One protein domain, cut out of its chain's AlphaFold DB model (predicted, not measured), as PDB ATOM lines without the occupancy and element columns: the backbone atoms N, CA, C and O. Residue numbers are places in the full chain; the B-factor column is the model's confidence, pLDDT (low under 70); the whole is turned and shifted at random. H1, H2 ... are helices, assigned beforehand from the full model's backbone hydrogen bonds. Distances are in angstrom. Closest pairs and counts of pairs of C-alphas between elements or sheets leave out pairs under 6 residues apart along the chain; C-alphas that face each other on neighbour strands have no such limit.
ATOM      1  N   ASP A 109     197.299 158.836 195.557       88.81
ATOM      2  CA  ASP A 109     195.863 158.926 195.295       88.81
ATOM      3  C   ASP A 109     195.231 160.089 196.066       88.81
ATOM      4  O   ASP A 109     194.509 160.883 195.477       88.81
ATOM      5  N   GLU A 110     195.581 160.291 197.340       90.69
ATOM      6  CA  GLU A 110     195.108 161.451 198.111       90.69
ATOM      7  C   GLU A 110     195.549 162.777 197.486       90.69
ATOM      8  O   GLU A 110     194.792 163.747 197.474       90.69
ATOM      9  N   HIS A 111     196.770 162.832 196.951       92.25
ATOM     10  CA  HIS A 111     197.244 164.025 196.267       92.25
ATOM     11  C   HIS A 111     196.533 164.254 194.927       92.25
ATOM     12  O   HIS A 111     196.152 165.388 194.646       92.25
ATOM     13  N   ARG A 112     196.295 163.203 194.133       92.81
ATOM     14  CA  ARG A 112     195.507 163.283 192.890       92.81
ATOM     15  C   ARG A 112     194.083 163.768 193.166       92.81
ATOM     16  O   ARG A 112     193.615 164.693 192.511       92.81
ATOM     17  N   LEU A 113     193.444 163.222 194.201       92.50
ATOM     18  CA  LEU A 113     192.140 163.669 194.695       92.50
ATOM     19  C   LEU A 113     192.160 165.149 195.102       92.50
ATOM     20  O   LEU A 113     191.233 165.891 194.786       92.50
ATOM     21  N   PHE A 114     193.231 165.605 195.756       93.75
ATOM     22  CA  PHE A 114     193.410 167.020 196.071       93.75
ATOM     23  C   PHE A 114     193.501 167.895 194.810       93.75
ATOM     24  O   PHE A 114     192.851 168.936 194.770       93.75
ATOM     25  N   VAL A 115     194.259 167.486 193.787       92.62
ATOM     26  CA  VAL A 115     194.384 168.239 192.524       92.62
ATOM     27  C   VAL A 115     193.034 168.326 191.803       92.62
ATOM     28  O   VAL A 115     192.626 169.420 191.415       92.62
ATOM     29  N   ILE A 116     192.300 167.210 191.718       90.75
ATOM     30  CA  ILE A 116     190.937 167.163 191.164       90.75
ATOM     31  C   ILE A 116     190.015 168.117 191.934       90.75
ATOM     32  O   ILE A 116     189.355 168.973 191.344       90.75
ATOM     33  N   GLY A 117     190.014 168.025 193.267       91.88
ATOM     34  CA  GLY A 117     189.196 168.880 194.122       91.88
ATOM     35  C   GLY A 117     189.535 170.366 193.980       91.88
ATOM     36  O   GLY A 117     188.631 171.187 193.851       91.88
ATOM     37  N   ALA A 118     190.818 170.725 193.944       91.56
ATOM     38  CA  ALA A 118     191.264 172.108 193.775       91.56
ATOM     39  C   ALA A 118     190.847 172.700 192.420       91.56
ATOM     40  O   ALA A 118     190.594 173.900 192.323       91.56
ATOM     41  N   MET A 119     190.744 171.865 191.385       89.38
ATOM     42  CA  MET A 119     190.279 172.275 190.063       89.38
ATOM     43  C   MET A 119     188.758 172.469 190.022       89.38
ATOM     44  O   MET A 119     188.272 173.465 189.482       89.38
ATOM     45  N   ILE A 120     187.995 171.561 190.636       88.88
ATOM     46  CA  ILE A 120     186.526 171.621 190.660       88.88
ATOM     47  C   ILE A 120     186.028 172.741 191.583       88.88
ATOM     48  O   ILE A 120     185.294 173.618 191.128       88.88
ATOM     49  N   TYR A 121     186.451 172.734 192.848       86.50
ATOM     50  CA  TYR A 121     185.946 173.622 193.906       86.50
ATOM     51  C   TYR A 121     186.727 174.939 194.031       86.50
ATOM     52  O   TYR A 121     186.284 175.861 194.709       86.50
ATOM     53  N   GLY A 122     187.883 175.043 193.371       84.00
ATOM     54  CA  GLY A 122     188.746 176.220 193.431       84.00
ATOM     55  C   GLY A 122     189.693 176.237 194.638       84.00
ATOM     56  O   GLY A 122     189.529 175.519 195.626       84.00
ATOM     57  N   GLY A 123     190.719 177.087 194.551       79.06
ATOM     58  CA  GLY A 123     191.810 177.203 195.527       79.06
ATOM     59  C   GLY A 123     191.458 177.949 196.819       79.06
ATOM     60  O   GLY A 123     192.208 178.835 197.223       79.06
ATOM     61  N   GLY A 124     190.349 177.596 197.472       80.88
ATOM     62  CA  GLY A 124     189.917 178.228 198.726       80.88
ATOM     63  C   GLY A 124     188.892 177.433 199.536       80.88
ATOM     64  O   GLY A 124     188.827 177.589 200.755       80.88
ATOM     65  N   ASP A 125     188.130 176.537 198.901       90.19
ATOM     66  CA  ASP A 125     187.104 175.748 199.585       90.19
ATOM     67  C   ASP A 125     187.645 174.403 200.102       90.19
ATOM     68  O   ASP A 125     187.308 173.306 199.643       90.19
ATOM     69  N   TRP A 126     188.514 174.486 201.111       93.31
ATOM     70  CA  TRP A 126     189.148 173.312 201.727       93.31
ATOM     71  C   TRP A 126     188.150 172.384 202.419       93.31
ATOM     72  O   TRP A 126     188.421 171.192 202.587       93.31
ATOM     73  N   ARG A 127     186.997 172.924 202.836       88.69
ATOM     74  CA  ARG A 127     185.931 172.153 203.482       88.69
ATOM     75  C   ARG A 127     185.250 171.246 202.468       88.69
ATOM     76  O   ARG A 127     185.133 170.052 202.746       88.69
ATOM     77  N   SER A 128     184.869 171.775 201.308       88.81
ATOM     78  CA  SER A 128     184.268 170.972 200.240       88.81
ATOM     79  C   SER A 128     185.264 169.970 199.668       88.81
ATOM     80  O   SER A 128     184.930 168.796 199.536       88.81
ATOM     81  N   ILE A 129     186.524 170.368 199.456       89.56
ATOM     82  CA  ILE A 129     187.567 169.449 198.968       89.56
ATOM     83  C   ILE A 129     187.765 168.269 199.928       89.56
ATOM     84  O   ILE A 129     187.821 167.124 199.489       89.56
ATOM     85  N   SER A 130     187.827 168.525 201.237       91.50
ATOM     86  CA  SER A 130     187.946 167.476 202.259       91.50
ATOM     87  C   SER A 130     186.718 166.562 202.310       91.50
ATOM     88  O   SER A 130     186.858 165.342 202.320       91.50
ATOM     89  N   ARG A 131     185.509 167.131 202.329       86.44
ATOM     90  CA  ARG A 131     184.271 166.357 202.513       86.44
ATOM     91  C   ARG A 131     183.878 165.554 201.278       86.44
ATOM     92  O   ARG A 131     183.398 164.432 201.416       86.44
ATOM     93  N   MET A 132     184.077 166.122 200.094       86.50
ATOM     94  CA  MET A 132     183.568 165.550 198.850       86.50
ATOM     95  C   MET A 132     184.594 164.641 198.175       86.50
ATOM     96  O   MET A 132     184.231 163.558 197.721       86.50
ATOM     97  N   VAL A 133     185.876 165.031 198.168       86.62
ATOM     98  CA  VAL A 133     186.902 164.379 197.332       86.62
ATOM     99  C   VAL A 133     188.004 163.722 198.168       86.62
ATOM    100  O   VAL A 133     188.305 162.546 197.990       86.62
ATOM    101  N   VAL A 134     188.582 164.428 199.143       90.56
ATOM    102  CA  VAL A 134     189.697 163.935 199.975       90.56
ATOM    103  C   VAL A 134     189.195 163.486 201.353       90.56
ATOM    104  O   VAL A 134     189.618 164.000 202.390       90.56
ATOM    105  N   LYS A 135     188.300 162.491 201.368       87.50
ATOM    106  CA  LYS A 135     187.564 162.035 202.569       87.50
ATOM    107  C   LYS A 135     188.459 161.545 203.718       87.50
ATOM    108  O   LYS A 135     188.028 161.485 204.866       87.50
ATOM    109  N   THR A 136     189.715 161.204 203.430       84.38
ATOM    110  CA  THR A 136     190.708 160.737 204.411       84.38
ATOM    111  C   THR A 136     191.476 161.868 205.104       84.38
ATOM    112  O   THR A 136     192.232 161.612 206.047       84.38
ATOM    113  N   ARG A 137     191.315 163.122 204.660       84.31
ATOM    114  CA  ARG A 137     192.030 164.292 205.188       84.31
ATOM    115  C   ARG A 137     191.043 165.312 205.722       84.31
ATOM    116  O   ARG A 137     190.076 165.659 205.058       84.31
ATOM    117  N   SER A 138     191.321 165.835 206.913       88.19
ATOM    118  CA  SER A 138     190.525 166.923 207.493       88.19
ATOM    119  C   SER A 138     190.695 168.228 206.697       88.19
ATOM    120  O   SER A 138     191.753 168.434 206.092       88.19
ATOM    121  N   PRO A 139     189.730 169.168 206.761       88.12
ATOM    122  CA  PRO A 139     189.837 170.454 206.065       88.12
ATOM    123  C   PRO A 139     191.110 171.233 206.422       88.12
ATOM    124  O   PRO A 139     191.715 171.867 205.564       88.12
ATOM    125  N   ILE A 140     191.566 171.130 207.675       87.25
ATOM    126  CA  ILE A 140     192.804 171.763 208.152       87.25
ATOM    127  C   ILE A 140     194.033 171.152 207.460       87.25
ATOM    128  O   ILE A 140     194.941 171.870 207.041       87.25
ATOM    129  N   GLN A 141     194.064 169.825 207.296       89.62
ATOM    130  CA  GLN A 141     195.149 169.144 206.582       89.62
ATOM    131  C   GLN A 141     195.153 169.492 205.093       89.62
ATOM    132  O   GLN A 141     196.227 169.701 204.530       89.62
ATOM    133  N   VAL A 142     193.973 169.577 204.470       90.69
ATOM    134  CA  VAL A 142     193.820 170.009 203.074       90.69
ATOM    135  C   VAL A 142     194.344 171.433 202.896       90.69
ATOM    136  O   VAL A 142     195.160 171.654 202.009       90.69
ATOM    137  N   ALA A 143     193.974 172.367 203.777       91.12
ATOM    138  CA  ALA A 143     194.468 173.743 203.737       91.12
ATOM    139  C   ALA A 143     196.002 173.815 203.863       91.12
ATOM    140  O   ALA A 143     196.669 174.489 203.078       91.12
ATOM    141  N   SER A 144     196.586 173.065 204.808       89.50
ATOM    142  CA  SER A 144     198.044 173.015 204.992       89.50
ATOM    143  C   SER A 144     198.775 172.416 203.782       89.50
ATOM    144  O   SER A 144     199.871 172.856 203.426       89.50
ATOM    145  N   HIS A 145     198.182 171.415 203.124       91.31
ATOM    146  CA  HIS A 145     198.739 170.834 201.901       91.31
ATOM    147  C   HIS A 145     198.590 171.764 200.700       91.31
ATOM    148  O   HIS A 145     199.538 171.908 199.933       91.31
ATOM    149  N   ALA A 146     197.451 172.449 200.590       91.50
ATOM    150  CA  ALA A 146     197.193 173.451 199.565       91.50
ATOM    151  C   ALA A 146     198.227 174.572 199.611       91.50
ATOM    152  O   ALA A 146     198.817 174.890 198.583       91.50
ATOM    153  N   GLN A 147     198.523 175.102 200.803       89.81
ATOM    154  CA  GLN A 147     199.571 176.106 200.988       89.81
ATOM    155  C   GLN A 147     200.898 175.632 200.378       89.81
ATOM    156  O   GLN A 147     201.439 176.269 199.479       89.81
ATOM    157  N   LYS A 148     201.362 174.436 200.769       87.44
ATOM    158  CA  LYS A 148     202.606 173.855 200.237       87.44
ATOM    159  C   LYS A 148     202.554 173.595 198.733       87.44
ATOM    160  O   LYS A 148     203.590 173.680 198.080       87.44
ATOM    161  N   PHE A 149     201.399 173.212 198.198       88.75
ATOM    162  CA  PHE A 149     201.210 172.958 196.772       88.75
ATOM    163  C   PHE A 149     201.314 174.253 195.959       88.75
ATOM    164  O   PHE A 149     202.087 174.317 195.004       88.75
ATOM    165  N   TYR A 150     200.606 175.308 196.368       88.75
ATOM    166  CA  TYR A 150     200.626 176.589 195.661       88.75
ATOM    167  C   TYR A 150     201.959 177.322 195.809       88.75
ATOM    168  O   TYR A 150     202.431 177.904 194.833       88.75
ATOM    169  N   ASP A 151     202.610 177.237 196.970       85.75
ATOM    170  CA  ASP A 151     203.950 177.801 197.163       85.75
ATOM    171  C   ASP A 151     204.977 177.130 196.235       85.75
ATOM    172  O   ASP A 151     205.801 177.808 195.621       85.75
ATOM    173  N   ARG A 152     204.887 175.803 196.045       83.06
ATOM    174  CA  ARG A 152     205.713 175.081 195.060       83.06
ATOM    175  C   ARG A 152     205.372 175.457 193.623       83.06
ATOM    176  O   ARG A 152     206.287 175.611 192.823       83.06
ATOM    177  N   LYS A 153     204.088 175.633 193.295       80.06
ATOM    178  CA  LYS A 153     203.654 176.063 191.956       80.06
ATOM    179  C   LYS A 153     204.207 177.451 191.598       80.06
ATOM    180  O   LYS A 153     204.544 177.682 190.444       80.06
ATOM    181  N   LYS A 154     204.340 178.353 192.581       83.25
ATOM    182  CA  LYS A 154     204.971 179.678 192.413       83.25
ATOM    183  C   LYS A 154     206.497 179.609 192.281       83.25
ATOM    184  O   LYS A 154     207.084 180.444 191.602       83.25
ATOM    185  N   HIS A 155     207.134 178.627 192.917       78.00
ATOM    186  CA  HIS A 155     208.591 178.461 192.937       78.00
ATOM    187  C   HIS A 155     209.005 177.033 192.533       78.00
ATOM    188  O   HIS A 155     209.391 176.234 193.397       78.00
ATOM    189  N   PRO A 156     208.935 176.687 191.233       72.38
ATOM    190  CA  PRO A 156     209.254 175.342 190.764       72.38
ATOM    191  C   PRO A 156     210.739 175.019 190.981       72.38
ATOM    192  O   PRO A 156     211.625 175.783 190.599       72.38
ATOM    193  N   LYS A 157     211.029 173.863 191.592       67.50
ATOM    194  CA  LYS A 157     212.398 173.342 191.740       67.50
ATOM    195  C   LYS A 157     212.653 172.280 190.672       67.50
ATOM    196  O   LYS A 157     211.990 171.251 190.667       67.50
ATOM    197  N   ASN A 158     213.646 172.492 189.808       60.41
ATOM    198  CA  ASN A 158     214.060 171.508 188.801       60.41
ATOM    199  C   ASN A 158     214.852 170.358 189.451       60.41
ATOM    200  O   ASN A 158     216.074 170.436 189.594       60.41
ATOM    201  N   THR A 159     214.175 169.280 189.855       60.84
ATOM    202  CA  THR A 159     214.822 168.055 190.358       60.84
ATOM    203  C   THR A 159     214.668 166.889 189.382       60.84
ATOM    204  O   THR A 159     213.582 166.631 188.883       60.84
ATOM    205  N   LYS A 160     215.750 166.130 189.146       60.44
ATOM    206  CA  LYS A 160     215.836 165.040 188.145       60.44
ATOM    207  C   LYS A 160     214.979 163.788 188.441       60.44
ATOM    208  O   LYS A 160     215.012 162.841 187.664       60.44
ATOM    209  N   ARG A 161     214.257 163.731 189.568       55.66
ATOM    210  CA  ARG A 161     213.365 162.615 189.940       55.66
ATOM    211  C   ARG A 161     211.953 163.153 190.132       55.66
ATOM    212  O   ARG A 161     211.786 164.066 190.930       55.66
ATOM    213  N   ALA A 162     210.972 162.548 189.462       54.62
ATOM    214  CA  ALA A 162     209.564 162.885 189.641       54.62
ATOM    215  C   ALA A 162     209.128 162.595 191.089       54.62
ATOM    216  O   ALA A 162     209.146 161.444 191.541       54.62
ATOM    217  N   SER A 163     208.772 163.639 191.832       65.62
ATOM    218  CA  SER A 163     208.189 163.538 193.165       65.62
ATOM    219  C   SER A 163     206.676 163.395 193.064       65.62
ATOM    220  O   SER A 163     206.041 163.967 192.183       65.62
ATOM    221  N   ILE A 164     206.058 162.721 194.039       64.62
ATOM    222  CA  ILE A 164     204.593 162.756 194.195       64.62
ATOM    223  C   ILE A 164     204.071 164.190 194.323       64.62
ATOM    224  O   ILE A 164     202.901 164.430 194.095       64.62
ATOM    225  N   HIS A 165     204.934 165.122 194.724       62.69
ATOM    226  CA  HIS A 165     204.608 166.524 194.923       62.69
ATOM    227  C   HIS A 165     204.683 167.376 193.651       62.69
ATOM    228  O   HIS A 165     204.365 168.560 193.728       62.69
ATOM    229  N   ASP A 166     205.116 166.792 192.530       65.81
ATOM    230  CA  ASP A 166     205.267 167.484 191.245       65.81
ATOM    231  C   ASP A 166     204.045 167.260 190.331       65.81
ATOM    232  O   ASP A 166     203.996 167.770 189.217       65.81
ATOM    233  N   ILE A 167     203.040 166.507 190.797       72.19
ATOM    234  CA  ILE A 167     201.791 166.255 190.069       72.19
ATOM    235  C   ILE A 167     200.922 167.516 190.155       72.19
ATOM    236  O   ILE A 167     200.214 167.743 191.133       72.19
ATOM    237  N   THR A 168     200.993 168.375 189.140       75.56
ATOM    238  CA  THR A 168     200.204 169.619 189.076       75.56
ATOM    239  C   THR A 168     198.856 169.456 188.383       75.56
ATOM    240  O   THR A 168     197.977 170.294 188.572       75.56
ATOM    241  N   THR A 169     198.699 168.389 187.602       80.06
ATOM    242  CA  THR A 169     197.481 167.987 186.891       80.06
ATOM    243  C   THR A 169     197.353 166.464 186.950       80.06
ATOM    244  O   THR A 169     198.351 165.753 187.091       80.06
ATOM    245  N   VAL A 170     196.122 165.960 186.893       82.56
ATOM    246  CA  VAL A 170     195.821 164.524 186.781       82.56
ATOM    247  C   VAL A 170     195.303 164.265 185.370       82.56
ATOM    248  O   VAL A 170     194.382 164.947 184.928       82.56
ATOM    249  N   ASP A 171     195.918 163.324 184.663       84.00
ATOM    250  CA  ASP A 171     195.561 162.929 183.302       84.00
ATOM    251  C   ASP A 171     194.238 162.147 183.251       84.00
ATOM    252  O   ASP A 171     193.733 161.655 184.268       84.00
ATOM    253  N   HIS A 172     193.669 162.039 182.049       82.12
ATOM    254  CA  HIS A 172     192.394 161.360 181.823       82.12
ATOM    255  C   HIS A 172     192.426 159.897 182.296       82.12
ATOM    256  O   HIS A 172     191.524 159.474 183.021       82.12
ATOM    257  N   ASP A 173     193.485 159.153 181.968       82.00
ATOM    258  CA  ASP A 173     193.603 157.728 182.298       82.00
ATOM    259  C   ASP A 173     193.705 157.507 183.811       82.00
ATOM    260  O   ASP A 173     193.004 156.661 184.370       82.00
ATOM    261  N   THR A 174     194.493 158.331 184.510       86.69
ATOM    262  CA  THR A 174     194.528 158.304 185.979       86.69
ATOM    263  C   THR A 174     193.178 158.685 186.597       86.69
ATOM    264  O   THR A 174     192.777 158.106 187.607       86.69
ATOM    265  N   THR A 175     192.459 159.653 186.027       84.75
ATOM    266  CA  THR A 175     191.139 160.058 186.548       84.75
ATOM    267  C   THR A 175     190.112 158.936 186.363       84.75
ATOM    268  O   THR A 175     189.297 158.684 187.255       84.75
ATOM    269  N   LEU A 176     190.190 158.210 185.243       80.50
ATOM    270  CA  LEU A 176     189.364 157.039 184.973       80.50
ATOM    271  C   LEU A 176     189.651 155.899 185.965       80.50
ATOM    272  O   LEU A 176     188.699 155.340 186.505       80.50
ATOM    273  N   ASP A 177     190.923 155.608 186.278       87.25
ATOM    274  CA  ASP A 177     191.305 154.623 187.313       87.25
ATOM    275  C   ASP A 177     190.692 154.967 188.680       87.25
ATOM    276  O   ASP A 177     190.098 154.114 189.347       87.25
ATOM    277  N   LEU A 178     190.761 156.240 189.086       87.50
ATOM    278  CA  LEU A 178     190.177 156.699 190.350       87.50
ATOM    279  C   LEU A 178     188.651 156.525 190.378       87.50
ATOM    280  O   LEU A 178     188.100 156.157 191.419       87.50
ATOM    281  N   CYS A 179     187.972 156.757 189.251       83.56
ATOM    282  CA  CYS A 179     186.533 156.535 189.122       83.56
ATOM    283  C   CYS A 179     186.186 155.037 189.162       83.56
ATOM    284  O   CYS A 179     185.280 154.636 189.888       83.56
ATOM    285  N   GLN A 180     186.928 154.193 188.439       83.31
ATOM    286  CA  GLN A 180     186.721 152.737 188.409       83.31
ATOM    287  C   GLN A 180     186.928 152.093 189.783       83.31
ATOM    288  O   GLN A 180     186.210 151.169 190.161       83.31
ATOM    289  N   ARG A 181     187.878 152.616 190.563       85.88
ATOM    290  CA  ARG A 181     188.136 152.189 191.944       85.88
ATOM    291  C   ARG A 181     187.183 152.817 192.969       85.88
ATOM    292  O   ARG A 181     187.343 152.562 194.161       85.88
ATOM    293  N   ASN A 182     186.204 153.613 192.528       86.62
ATOM    294  CA  ASN A 182     185.208 154.285 193.365       86.62
ATOM    295  C   ASN A 182     185.814 155.265 194.398       86.62
ATOM    296  O   ASN A 182     185.280 155.445 195.495       86.62
ATOM    297  N   LEU A 183     186.956 155.884 194.070       85.56
ATOM    298  CA  LEU A 183     187.571 156.945 194.885       85.56
ATOM    299  C   LEU A 183     186.953 158.321 194.589       85.56
ATOM    300  O   LEU A 183     186.957 159.190 195.459       85.56
ATOM    301  N   ILE A 184     186.411 158.498 193.384       87.81
ATOM    302  CA  ILE A 184     185.592 159.641 192.966       87.81
ATOM    303  C   ILE A 184     184.309 159.121 192.324       87.81
ATOM    304  O   ILE A 184     184.306 158.034 191.747       87.81
ATOM    305  N   ASP A 185     183.227 159.890 192.419       86.06
ATOM    306  CA  ASP A 185     181.984 159.567 191.720       86.06
ATOM    307  C   ASP A 185     182.021 160.017 190.247       86.06
ATOM    308  O   ASP A 185     182.878 160.801 189.820       86.06
ATOM    309  N   LEU A 186     181.067 159.511 189.458       81.75
ATOM    310  CA  LEU A 186     180.960 159.820 188.030       81.75
ATOM    311  C   LEU A 186     180.759 161.322 187.780       81.75
ATOM    312  O   LEU A 186     181.286 161.861 186.808       81.75
ATOM    313  N   GLN A 187     180.046 162.009 188.675       85.38
ATOM    314  CA  GLN A 187     179.805 163.447 188.575       85.38
ATOM    315  C   GLN A 187     181.109 164.244 188.716       85.38
ATOM    316  O   GLN A 187     181.369 165.172 187.948       85.38
ATOM    317  N   THR A 188     181.948 163.868 189.679       86.75
ATOM    318  CA  THR A 188     183.266 164.455 189.939       86.75
ATOM    319  C   THR A 188     184.205 164.184 188.771       86.75
ATOM    320  O   THR A 188     184.892 165.101 188.325       86.75
ATOM    321  N   PHE A 189     184.193 162.961 188.233       86.12
ATOM    322  CA  PHE A 189     184.942 162.608 187.025       86.12
ATOM    323  C   PHE A 189     184.555 163.512 185.845       86.12
ATOM    324  O   PHE A 189     185.410 164.200 185.291       86.12
ATOM    325  N   GLN A 190     183.263 163.581 185.509       85.00
ATOM    326  CA  GLN A 190     182.766 164.394 184.393       85.00
ATOM    327  C   GLN A 190     183.086 165.882 184.576       85.00
ATOM    328  O   GLN A 190     183.562 166.531 183.645       85.00
ATOM    329  N   SER A 191     182.889 166.407 185.789       88.38
ATOM    330  CA  SER A 191     183.172 167.810 186.111       88.38
ATOM    331  C   SER A 191     184.659 168.145 185.967       88.38
ATOM    332  O   SER A 191     185.009 169.233 185.513       88.38
ATOM    333  N   TYR A 192     185.548 167.219 186.333       87.69
ATOM    334  CA  TYR A 192     186.990 167.405 186.186       87.69
ATOM    335  C   TYR A 192     187.431 167.391 184.717       87.69
ATOM    336  O   TYR A 192     188.159 168.288 184.296       87.69
ATOM    337  N   ILE A 193     186.953 166.421 183.926       88.00
ATOM    338  CA  ILE A 193     187.280 166.328 182.494       88.00
ATOM    339  C   ILE A 193     186.788 167.562 181.728       88.00
ATOM    340  O   ILE A 193     187.534 168.107 180.915       88.00
ATOM    341  N   ALA A 194     185.582 168.053 182.030       87.44
ATOM    342  CA  ALA A 194     185.061 169.282 181.430       87.44
ATOM    343  C   ALA A 194     185.979 170.487 181.706       87.44
ATOM    344  O   ALA A 194     186.362 171.199 180.781       87.44
ATOM    345  N   LYS A 195     186.425 170.659 182.959       85.88
ATOM    346  CA  LYS A 195     187.348 171.746 183.322       85.88
ATOM    347  C   LYS A 195     188.731 171.625 182.687       85.88
ATOM    348  O   LYS A 195     189.374 172.648 182.465       85.88
ATOM    349  N   LEU A 196     189.225 170.409 182.438       83.62
ATOM    350  CA  LEU A 196     190.494 170.224 181.726       83.62
ATOM    351  C   LEU A 196     190.376 170.715 180.280       83.62
ATOM    352  O   LEU A 196     191.223 171.483 179.833       83.62
ATOM    353  N   ALA A 197     189.284 170.359 179.597       83.06
ATOM    354  CA  ALA A 197     189.024 170.804 178.230       83.06
ATOM    355  C   ALA A 197     188.898 172.339 178.117       83.06
ATOM    356  O   ALA A 197     189.361 172.926 177.140       83.06
ATOM    357  N   GLU A 198     188.317 172.999 179.126       83.44
ATOM    358  CA  GLU A 198     188.226 174.467 179.196       83.44
ATOM    359  C   GLU A 198     189.601 175.147 179.345       83.44
ATOM    360  O   GLU A 198     189.827 176.215 178.773       83.44
ATOM    361  N   GLN A 199     190.543 174.544 180.084       74.06
ATOM    362  CA  GLN A 199     191.886 175.116 180.253       74.06
ATOM    363  C   GLN A 199     192.730 175.035 178.978       74.06
ATOM    364  O   GLN A 199     193.434 175.998 178.667       74.06
ATOM    365  N   ASP A 200     192.618 173.944 178.218       71.75
ATOM    366  CA  ASP A 200     193.355 173.775 176.961       71.75
ATOM    367  C   ASP A 200     192.936 174.824 175.914       71.75
ATOM    368  O   ASP A 200     193.791 175.407 175.237       71.75
ATOM    369  N   GLN A 201     191.638 175.148 175.841       66.19
ATOM    370  CA  GLN A 201     191.107 176.197 174.958       66.19
ATOM    371  C   GLN A 201     191.633 177.592 175.332       66.19
ATOM    372  O   GLN A 201     192.044 178.347 174.452       66.19
ATOM    373  N   ALA A 202     191.706 177.909 176.629       61.28
ATOM    374  CA  ALA A 202     192.200 179.201 177.111       61.28
ATOM    375  C   ALA A 202     193.706 179.417 176.852       61.28
ATOM    376  O   ALA A 202     194.147 180.547 176.639       61.28
ATOM    377  N   THR A 203     194.516 178.352 176.850       58.75
ATOM    378  CA  THR A 203     195.956 178.447 176.539       58.75
ATOM    379  C   THR A 203     196.269 178.488 175.040       58.75
ATOM    380  O   THR A 203     197.298 179.041 174.651       58.75
ATOM    381  N   GLY A 204     195.387 177.953 174.190       51.75
ATOM    382  CA  GLY A 204     195.563 177.937 172.733       51.75
ATOM    383  C   GLY A 204     195.433 179.309 172.057       51.75
ATOM    384  O   GLY A 204     195.994 179.513 170.981       51.75
TER     385      GLY A 204
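This is residues 109 to 204 of the 209 residues of an uncharacterized protein of Chenopodium quinoa (UniProt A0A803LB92). Start from H5, the longest helix: with H4 it makes a helical hairpin on one side of H1, the helix in the middle, while H2 and H3 meet as an L on the other side of H1. From the far end of H3 a long link, residues 155 to 171, loops out and comes back to H4, and the last turns of H5, residues 197 to 204, stick out free. The printed part has 96 residues with five named helices, in the order H1, H2, H3, H4, H5, and no named strand; the class is all helix. It is compact, with a radius of gyration of the C-alphas of 13.3 A and spans of 36 by 35 by 24 A.

Look first at H5, residues 186 to 204, and at H4, residues 172 to 180, which touch as a hairpin. They run opposite ways at a shallow tilt of 9 degrees; H5 uses residues 186 to 193 alone, and the closest C-alphas, those of Cys 179 and Leu 186, are 6.6 A apart. H5 also touches H1, residues 109 to 121, with residues 188 to 195 alone, and there the closest C-alphas are those of Ile 120 and Tyr 192, 6.2 A apart. These two run the same way at a steep tilt of 69 degrees, only just short of about perpendicular. H1 touches H2, residues 126 to 133, at a steep tilt of 64 degrees, opposite ways; the closest C-alphas, of Gly 117 and Ile 129, are 5.1 A apart. H2 touches H3, residues 139 to 154, about perpendicular at 79 degrees, with the C-alphas of Arg 127 and Pro 139 closest at 5.0 A; H3 does this with residues 139 to 143 alone. H1 is close to but not clearly touching H3, where the closest C-alphas, of Phe 114 and Val 142, are 7.6 A apart. H3 and H5 are apart. The helix packing is mostly crossed, with 1 of 4 touching pairs at a shallow tilt. In H1, H2, H3, H4 and H5 every O i to N i+4 pair is within hydrogen-bond range.

Find C-alpha 186 at (180.960, 159.820, 188.030); from there H5 runs 27.8 A to C-alpha 204 at (195.563, 177.937, 172.733). H3 spans 22.4 A from Pro 139 to Lys 154. H1 begins at C-alpha 109, (195.863, 158.926, 195.295), and covers 17.8 A to Tyr 121. H4, from His 172 to Gln 180, and H2, from Trp 126 to Val 133, are shorter.

The two C-alphas farthest apart, those of Ser 138 and Gly 204, are 36.8 A apart. The printed part has no cut. The link from H3 to H4 is long, with 17 residues; the other three are tight. The mean pLDDT of the printed part is 82.5; look for values under 70 at residues 157 to 166 and 201 to 204.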